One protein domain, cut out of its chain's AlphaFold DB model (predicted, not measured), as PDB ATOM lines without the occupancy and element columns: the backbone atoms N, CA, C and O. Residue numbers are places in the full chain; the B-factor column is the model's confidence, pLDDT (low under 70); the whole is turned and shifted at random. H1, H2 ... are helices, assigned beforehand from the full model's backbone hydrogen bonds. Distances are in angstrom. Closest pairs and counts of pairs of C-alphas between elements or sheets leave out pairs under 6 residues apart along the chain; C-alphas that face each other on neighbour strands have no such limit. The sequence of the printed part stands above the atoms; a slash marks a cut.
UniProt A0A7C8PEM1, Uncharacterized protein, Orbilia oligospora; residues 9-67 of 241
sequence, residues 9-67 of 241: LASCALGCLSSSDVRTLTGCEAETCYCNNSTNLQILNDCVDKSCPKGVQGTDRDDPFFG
ATOM      1  N   LEU A   9     -19.982  17.383  -4.668       65.00
ATOM      2  CA  LEU A   9     -19.698  18.291  -5.796       65.00
ATOM      3  C   LEU A   9     -20.217  19.713  -5.551       65.00
ATOM      4  O   LEU A   9     -19.456  20.666  -5.685       65.00
ATOM      5  N   ALA A  10     -21.457  19.862  -5.073       67.69
ATOM      6  CA  ALA A  10     -22.001  21.172  -4.704       67.69
ATOM      7  C   ALA A  10     -21.227  21.816  -3.540       67.69
ATOM      8  O   ALA A  10     -20.887  22.994  -3.601       67.69
ATOM      9  N   SER A  11     -20.885  21.030  -2.514       75.38
ATOM     10  CA  SER A  11     -20.110  21.503  -1.358       75.38
ATOM     11  C   SER A  11     -18.691  21.919  -1.748       75.38
ATOM     12  O   SER A  11     -18.184  22.926  -1.263       75.38
ATOM     13  N   CYS A  12     -18.061  21.181  -2.665       77.56
ATOM     14  CA  CYS A  12     -16.744  21.538  -3.178       77.56
ATOM     15  C   CYS A  12     -16.788  22.794  -4.066       77.56
ATOM     16  O   CYS A  12     -15.949  23.681  -3.923       77.56
ATOM     17  N   ALA A  13     -17.811  22.931  -4.915       78.31
ATOM     18  CA  ALA A  13     -17.999  24.124  -5.738       78.31
ATOM     19  C   ALA A  13     -18.254  25.388  -4.893       78.31
ATOM     20  O   ALA A  13     -17.705  26.451  -5.184       78.31
ATOM     21  N   LEU A  14     -19.005  25.267  -3.794       79.88
ATOM     22  CA  LEU A  14     -19.167  26.328  -2.789       79.88
ATOM     23  C   LEU A  14     -17.839  26.690  -2.092       79.88
ATOM     24  O   LEU A  14     -17.603  27.855  -1.764       79.88
ATOM     25  N   GLY A  15     -16.936  25.720  -1.921       81.31
ATOM     26  CA  GLY A  15     -15.565  25.962  -1.462       81.31
ATOM     27  C   GLY A  15     -14.772  26.870  -2.411       81.31
ATOM     28  O   GLY A  15     -14.071  27.772  -1.965       81.31
ATOM     29  N   CYS A  16     -14.947  26.715  -3.725       83.25
ATOM     30  CA  CYS A  16     -14.302  27.582  -4.716       83.25
ATOM     31  C   CYS A  16     -14.843  29.022  -4.715       83.25
ATOM     32  O   CYS A  16     -14.066  29.960  -4.875       83.25
ATOM     33  N   LEU A  17     -16.143  29.218  -4.469       80.88
ATOM     34  CA  LEU A  17     -16.763  30.547  -4.303       80.88
ATOM     35  C   LEU A  17     -16.263  31.300  -3.056       80.88
ATOM     36  O   LEU A  17     -16.234  32.535  -3.014       80.88
ATOM     37  N   SER A  18     -15.895  30.555  -2.016       81.12
ATOM     38  CA  SER A  18     -15.383  31.095  -0.752       81.12
ATOM     39  C   SER A  18     -13.854  31.158  -0.694       81.12
ATOM     40  O   SER A  18     -13.312  31.726   0.252       81.12
ATOM     41  N   SER A  19     -13.156  30.648  -1.714       82.19
ATOM     42  CA  SER A  19     -11.696  30.662  -1.773       82.19
ATOM     43  C   SER A  19     -11.151  32.085  -1.915       82.19
ATOM     44  O   SER A  19     -11.491  32.826  -2.843       82.19
ATOM     45  N   SER A  20     -10.258  32.458  -1.000       80.19
ATOM     46  CA  SER A  20      -9.539  33.734  -1.016       80.19
ATOM     47  C   SER A  20      -8.686  33.915  -2.273       80.19
ATOM     48  O   SER A  20      -8.571  35.036  -2.769       80.19
ATOM     49  N   ASP A  21      -8.149  32.832  -2.836       80.50
ATOM     50  CA  ASP A  21      -7.318  32.886  -4.045       80.50
ATOM     51  C   ASP A  21      -8.150  33.292  -5.266       80.50
ATOM     52  O   ASP A  21      -7.761  34.165  -6.041       80.50
ATOM     53  N   VAL A  22      -9.353  32.722  -5.389       81.69
ATOM     54  CA  VAL A  22     -10.293  33.041  -6.472       81.69
ATOM     55  C   VAL A  22     -10.784  34.483  -6.352       81.69
ATOM     56  O   VAL A  22     -10.828  35.204  -7.352       81.69
ATOM     57  N   ARG A  23     -11.091  34.943  -5.133       80.31
ATOM     58  CA  ARG A  23     -11.498  36.337  -4.882       80.31
ATOM     59  C   ARG A  23     -10.390  37.332  -5.205       80.31
ATOM     60  O   ARG A  23     -10.668  38.369  -5.796       80.31
ATOM     61  N   THR A  24      -9.143  37.004  -4.879       81.62
ATOM     62  CA  THR A  24      -7.991  37.872  -5.164       81.62
ATOM     63  C   THR A  24      -7.707  37.951  -6.663       81.62
ATOM     64  O   THR A  24      -7.414  39.029  -7.172       81.62
ATOM     65  N   LEU A  25      -7.850  36.838  -7.394       81.31
ATOM     66  CA  LEU A  25      -7.678  36.816  -8.852       81.31
ATOM     67  C   LEU A  25      -8.781  37.572  -9.602       81.31
ATOM     68  O   LEU A  25      -8.509  38.202 -10.620       81.31
ATOM     69  N   THR A  26     -10.026  37.468  -9.139       80.56
ATOM     70  CA  THR A  26     -11.193  38.021  -9.849       80.56
ATOM     71  C   THR A  26     -11.600  39.412  -9.372       80.56
ATOM     72  O   THR A  26     -12.314  40.113 -10.090       80.56
ATOM     73  N   GLY A  27     -11.188  39.814  -8.165       82.88
ATOM     74  CA  GLY A  27     -11.649  41.036  -7.501       82.88
ATOM     75  C   GLY A  27     -13.140  41.015  -7.140       82.88
ATOM     76  O   GLY A  27     -13.720  42.066  -6.875       82.88
ATOM     77  N   CYS A  28     -13.787  39.845  -7.171       79.69
ATOM     78  CA  CYS A  28     -15.226  39.709  -6.976       79.69
ATOM     79  C   CYS A  28     -15.574  39.290  -5.541       79.69
ATOM     80  O   CYS A  28     -15.303  38.161  -5.127       79.69
ATOM     81  N   GLU A  29     -16.263  40.168  -4.808       76.00
ATOM     82  CA  GLU A  29     -16.781  39.872  -3.460       76.00
ATOM     83  C   GLU A  29     -18.194  39.263  -3.467       76.00
ATOM     84  O   GLU A  29     -18.566  38.558  -2.531       76.00
ATOM     85  N   ALA A  30     -18.968  39.494  -4.534       76.69
ATOM     86  CA  ALA A  30     -20.351  39.037  -4.671       76.69
ATOM     87  C   ALA A  30     -20.517  38.009  -5.802       76.69
ATOM     88  O   ALA A  30     -19.865  38.109  -6.842       76.69
ATOM     89  N   GLU A  31     -21.454  37.068  -5.646       74.00
ATOM     90  CA  GLU A  31     -21.754  36.030  -6.652       74.00
ATOM     91  C   GLU A  31     -22.127  36.616  -8.023       74.00
ATOM     92  O   GLU A  31     -21.718  36.115  -9.069       74.00
ATOM     93  N   THR A  32     -22.847  37.738  -8.030       76.94
ATOM     94  CA  THR A  32     -23.275  38.438  -9.251       76.94
ATOM     95  C   THR A  32     -22.101  38.979 -10.072       76.94
ATOM     96  O   THR A  32     -22.206  39.101 -11.292       76.94
ATOM     97  N   CYS A  33     -20.957  39.252  -9.437       79.31
ATOM     98  CA  CYS A  33     -19.747  39.725 -10.110       79.31
ATOM     99  C   CYS A  33     -19.126  38.642 -11.007       79.31
ATOM    100  O   CYS A  33     -18.674  38.943 -12.112       79.31
ATOM    101  N   TYR A  34     -19.186  37.374 -10.586       80.94
ATOM    102  CA  TYR A  34     -18.723  36.243 -11.397       80.94
ATOM    103  C   TYR A  34     -19.603  36.039 -12.631       80.94
ATOM    104  O   TYR A  34     -19.106  35.729 -13.707       80.94
ATOM    105  N   CYS A  35     -20.906  36.285 -12.500       81.69
ATOM    106  CA  CYS A  35     -21.874  36.114 -13.578       81.69
ATOM    107  C   CYS A  35     -21.879  37.235 -14.623       81.69
ATOM    108  O   CYS A  35     -22.344  37.024 -15.742       81.69
ATOM    109  N   ASN A  36     -21.360  38.415 -14.280       79.88
ATOM    110  CA  ASN A  36     -21.286  39.554 -15.197       79.88
ATOM    111  C   ASN A  36     -20.034  39.537 -16.087       79.88
ATOM    112  O   ASN A  36     -19.982  40.273 -17.073       79.88
ATOM    113  N   ASN A  37     -19.031  38.721 -15.756       81.94
ATOM    114  CA  ASN A  37     -17.776  38.641 -16.494       81.94
ATOM    115  C   ASN A  37     -17.416  37.179 -16.790       81.94
ATOM    116  O   ASN A  37     -17.095  36.411 -15.883       81.94
ATOM    117  N   SER A  38     -17.415  36.808 -18.072       79.38
ATOM    118  CA  SER A  38     -17.114  35.444 -18.522       79.38
ATOM    119  C   SER A  38     -15.727  34.960 -18.093       79.38
ATOM    120  O   SER A  38     -15.562  33.775 -17.815       79.38
ATOM    121  N   THR A  39     -14.743  35.855 -17.971       82.44
ATOM    122  CA  THR A  39     -13.397  35.509 -17.492       82.44
ATOM    123  C   THR A  39     -13.410  35.112 -16.016       82.44
ATOM    124  O   THR A  39     -12.801  34.110 -15.646       82.44
ATOM    125  N   ASN A  40     -14.158  35.834 -15.177       82.81
ATOM    126  CA  ASN A  40     -14.275  35.520 -13.749       82.81
ATOM    127  C   ASN A  40     -15.029  34.206 -13.530       82.81
ATOM    128  O   ASN A  40     -14.640  33.394 -12.693       82.81
ATOM    129  N   LEU A  41     -16.062  33.965 -14.339       82.19
ATOM    130  CA  LEU A  41     -16.780  32.697 -14.352       82.19
ATOM    131  C   LEU A  41     -15.871  31.528 -14.753       82.19
ATOM    132  O   LEU A  41     -15.983  30.430 -14.212       82.19
ATOM    133  N   GLN A  42     -14.954  31.751 -15.692       81.75
ATOM    134  CA  GLN A  42     -14.028  30.720 -16.147       81.75
ATOM    135  C   GLN A  42     -12.966  30.386 -15.093       81.75
ATOM    136  O   GLN A  42     -12.683  29.211 -14.886       81.75
ATOM    137  N   ILE A  43     -12.453  31.388 -14.371       84.75
ATOM    138  CA  ILE A  43     -11.552  31.183 -13.222       84.75
ATOM    139  C   ILE A  43     -12.251  30.361 -12.128       84.75
ATOM    140  O   ILE A  43     -11.659  29.445 -11.557       84.75
ATOM    141  N   LEU A  44     -13.529  30.648 -11.868       83.00
ATOM    142  CA  LEU A  44     -14.320  29.903 -10.891       83.00
ATOM    143  C   LEU A  44     -14.536  28.440 -11.321       83.00
ATOM    144  O   LEU A  44     -14.373  27.535 -10.505       83.00
ATOM    145  N   ASN A  45     -14.850  28.194 -12.596       82.69
ATOM    146  CA  ASN A  45     -14.991  26.831 -13.121       82.69
ATOM    147  C   ASN A  45     -13.659  26.062 -13.122       82.69
ATOM    148  O   ASN A  45     -13.647  24.892 -12.755       82.69
ATOM    149  N   ASP A  46     -12.536  26.716 -13.431       83.94
ATOM    150  CA  ASP A  46     -11.205  26.097 -13.358       83.94
ATOM    151  C   ASP A  46     -10.838  25.702 -11.914       83.94
ATOM    152  O   ASP A  46     -10.241  24.649 -11.683       83.94
ATOM    153  N   CYS A  47     -11.267  26.485 -10.914       83.94
ATOM    154  CA  CYS A  47     -11.143  26.086  -9.508       83.94
ATOM    155  C   CYS A  47     -11.919  24.797  -9.214       83.94
ATOM    156  O   CYS A  47     -11.374  23.895  -8.574       83.94
ATOM    157  N   VAL A  48     -13.166  24.687  -9.689       83.31
ATOM    158  CA  VAL A  48     -14.000  23.488  -9.493       83.31
ATOM    159  C   VAL A  48     -13.386  22.282 -10.190       83.31
ATOM    160  O   VAL A  48     -13.274  21.220  -9.586       83.31
ATOM    161  N   ASP A  49     -12.921  22.450 -11.426       80.62
ATOM    162  CA  ASP A  49     -12.316  21.373 -12.210       80.62
ATOM    163  C   ASP A  49     -11.025  20.824 -11.595       80.62
ATOM    164  O   ASP A  49     -10.706  19.643 -11.783       80.62
ATOM    165  N   LYS A  50     -10.275  21.674 -10.883       81.31
ATOM    166  CA  LYS A  50      -9.037  21.305 -10.184       81.31
ATOM    167  C   LYS A  50      -9.283  20.751  -8.785       81.31
ATOM    168  O   LYS A  50      -8.585  19.829  -8.373       81.31
ATOM    169  N   SER A  51     -10.242  21.321  -8.059       80.44
ATOM    170  CA  SER A  51     -10.430  21.057  -6.627       80.44
ATOM    171  C   SER A  51     -11.480  19.985  -6.350       80.44
ATOM    172  O   SER A  51     -11.445  19.362  -5.290       80.44
ATOM    173  N   CYS A  52     -12.407  19.745  -7.284       79.25
ATOM    174  CA  CYS A  52     -13.524  18.831  -7.080       79.25
ATOM    175  C   CYS A  52     -13.333  17.498  -7.816       79.25
ATOM    176  O   CYS A  52     -12.921  17.469  -8.979       79.25
ATOM    177  N   PRO A  53     -13.649  16.359  -7.169       69.00
ATOM    178  CA  PRO A  53     -13.520  15.052  -7.796       69.00
ATOM    179  C   PRO A  53     -14.520  14.921  -8.953       69.00
ATOM    180  O   PRO A  53     -15.726  15.077  -8.762       69.00
ATOM    181  N   LYS A  54     -14.026  14.572 -10.149       64.00
ATOM    182  CA  LYS A  54     -14.789  14.440 -11.414       64.00
ATOM    183  C   LYS A  54     -15.753  13.236 -11.464       64.00
ATOM    184  O   LYS A  54     -15.954  12.636 -12.513       64.00
ATOM    185  N   GLY A  55     -16.308  12.834 -10.321       46.62
ATOM    186  CA  GLY A  55     -17.008  11.560 -10.133       46.62
ATOM    187  C   GLY A  55     -18.528  11.633  -9.985       46.62
ATOM    188  O   GLY A  55     -19.150  10.585  -9.842       46.62
ATOM    189  N   VAL A  56     -19.147  12.818 -10.001       48.38
ATOM    190  CA  VAL A  56     -20.613  12.926  -9.902       48.38
ATOM    191  C   VAL A  56     -21.179  13.186 -11.294       48.38
ATOM    192  O   VAL A  56     -21.003  14.265 -11.853       48.38
ATOM    193  N   GLN A  57     -21.820  12.157 -11.857       41.06
ATOM    194  CA  GLN A  57     -22.566  12.211 -13.117       41.06
ATOM    195  C   GLN A  57     -23.479  13.446 -13.131       41.06
ATOM    196  O   GLN A  57     -24.367  13.573 -12.291       41.06
ATOM    197  N   GLY A  58     -23.230  14.365 -14.062       45.34
ATOM    198  CA  GLY A  58     -24.000  15.601 -14.209       45.34
ATOM    199  C   GLY A  58     -23.256  16.701 -14.962       45.34
ATOM    200  O   GLY A  58     -23.894  17.516 -15.614       45.34
ATOM    201  N   THR A  59     -21.922  16.693 -14.937       45.59
ATOM    202  CA  THR A  59     -21.107  17.502 -15.847       45.59
ATOM    203  C   THR A  59     -20.683  16.618 -17.012       45.59
ATOM    204  O   THR A  59     -19.578  16.067 -17.021       45.59
ATOM    205  N   ASP A  60     -21.575  16.444 -17.994       43.59
ATOM    206  CA  ASP A  60     -21.065  16.249 -19.348       43.59
ATOM    207  C   ASP A  60     -20.084  17.391 -19.599       43.59
ATOM    208  O   ASP A  60     -20.312  18.536 -19.205       43.59
ATOM    209  N   ARG A  61     -18.935  17.038 -20.156       47.47
ATOM    210  CA  ARG A  61     -17.690  17.818 -20.186       47.47
ATOM    211  C   ARG A  61     -17.799  19.171 -20.917       47.47
ATOM    212  O   ARG A  61     -16.794  19.865 -21.047       47.47
ATOM    213  N   ASP A  62     -19.002  19.512 -21.361       50.22
ATOM    214  CA  ASP A  62     -19.367  20.659 -22.174       50.22
ATOM    215  C   ASP A  62     -20.219  21.698 -21.415       50.22
ATOM    216  O   ASP A  62     -20.338  22.822 -21.900       50.22
ATOM    217  N   ASP A  63     -20.747  21.383 -20.219       55.19
ATOM    218  CA  ASP A  63     -21.549  22.321 -19.415       55.19
ATOM    219  C   ASP A  63     -20.875  22.663 -18.066       55.19
ATOM    220  O   ASP A  63     -20.800  21.817 -17.166       55.19
ATOM    221  N   PRO A  64     -20.384  23.906 -17.878       62.94
ATOM    222  CA  PRO A  64     -19.770  24.326 -16.623       62.94
ATOM    223  C   PRO A  64     -20.778  24.306 -15.465       62.94
ATOM    224  O   PRO A  64     -21.922  24.742 -15.613       62.94
ATOM    225  N   PHE A  65     -20.337  23.868 -14.279       65.94
ATOM    226  CA  PHE A  65     -21.168  23.810 -13.066       65.94
ATOM    227  C   PHE A  65     -21.801  25.172 -12.732       65.94
ATOM    228  O   PHE A  65     -22.974  25.255 -12.367       65.94
ATOM    229  N   PHE A  66     -21.046  26.255 -12.936       67.75
ATOM    230  CA  PHE A  66     -21.518  27.635 -12.804       67.75
ATOM    231  C   PHE A  66     -22.011  28.227 -14.134       67.75
ATOM    232  O   PHE A  66     -21.739  29.381 -14.447       67.75
ATOM    233  N   GLY A  67     -22.705  27.441 -14.957       66.50
ATOM    234  CA  GLY A  67     -23.245  27.890 -16.244       66.50
ATOM    235  C   GLY A  67     -24.422  28.871 -16.134       66.50
ATOM    236  O   GLY A  67     -24.786  29.350 -15.055       66.50
TER     237      GLY A  67
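This is residues 9 to 67 of the 241 residues of an uncharacterized protein of Orbilia oligospora (UniProt A0A7C8PEM1). A small helical body is built on one longer helix, H4, with three shorter helices packed on it: H1 crosses H4 steeply, H2 is set alongside it at a shallow tilt, and H3 makes a corner with it. From the end of H4, residues 52 to 67, with no named element, run out in a wide loop past Gln 57 and fold back toward the helices. The printed part has 59 residues, with four named helices in the order H1, H2, H3, H4 and no named strand; the class is all helix. The whole is compact, with a radius of gyration of the C-alphas of 10.9 A, yet elongated in outline, spanning 31 by 19 by 14 A.

H1 is residues 9 to 18, 14.4 A from first to last C-alpha, and begins with C-alpha 9 at (-19.698, 18.291, -5.796). H2 is residues 20 to 26, 10.0 A long, and H3 is residues 31 to 36, 9.3 A long. H4 is residues 38 to 51, 19.8 A long, from C-alpha 38 at (-17.114, 35.444, -18.522) to C-alpha 51 at (-10.430, 21.057, -6.627).

H4 is the hub and touches the three other helices. H1 touches H4 at a steep tilt of 56 degrees, opposite ways, and their closest C-alphas are those of Ala 13 and Val 48, 5.5 A apart. H2 touches H4 at a shallow tilt of 30 degrees, opposite ways, with the C-alphas of Thr 26 and Asn 40 closest at 5.6 A. H3 and H4 touch only at the corner by their link, at a steep tilt of 53 degrees; H4 uses residues 40 to 44 alone there, and the closest C-alphas, of Tyr 34 and Leu 41, are 5.0 A apart. H1 and H2 are close but not clearly touching and about perpendicular, at 73 degrees, with the C-alphas of Cys 16 and Val 22 closest at 7.0 A. In H1, H2 and H4 every O i to N i+4 pair is within hydrogen-bond range; in H3 it is 1 of 2, beside 3 of 3 O i to N i+3 pairs.

The two C-alphas farthest apart are those of Gly 27 and Gln 57, at 31.3 A. The printed part has no cut, and the links H1 to H2, H2 to H3 and H3 to H4 are tight. The mean pLDDT of the printed part is 73.6; residues 9 to 10 and 53 to 67 are under 70.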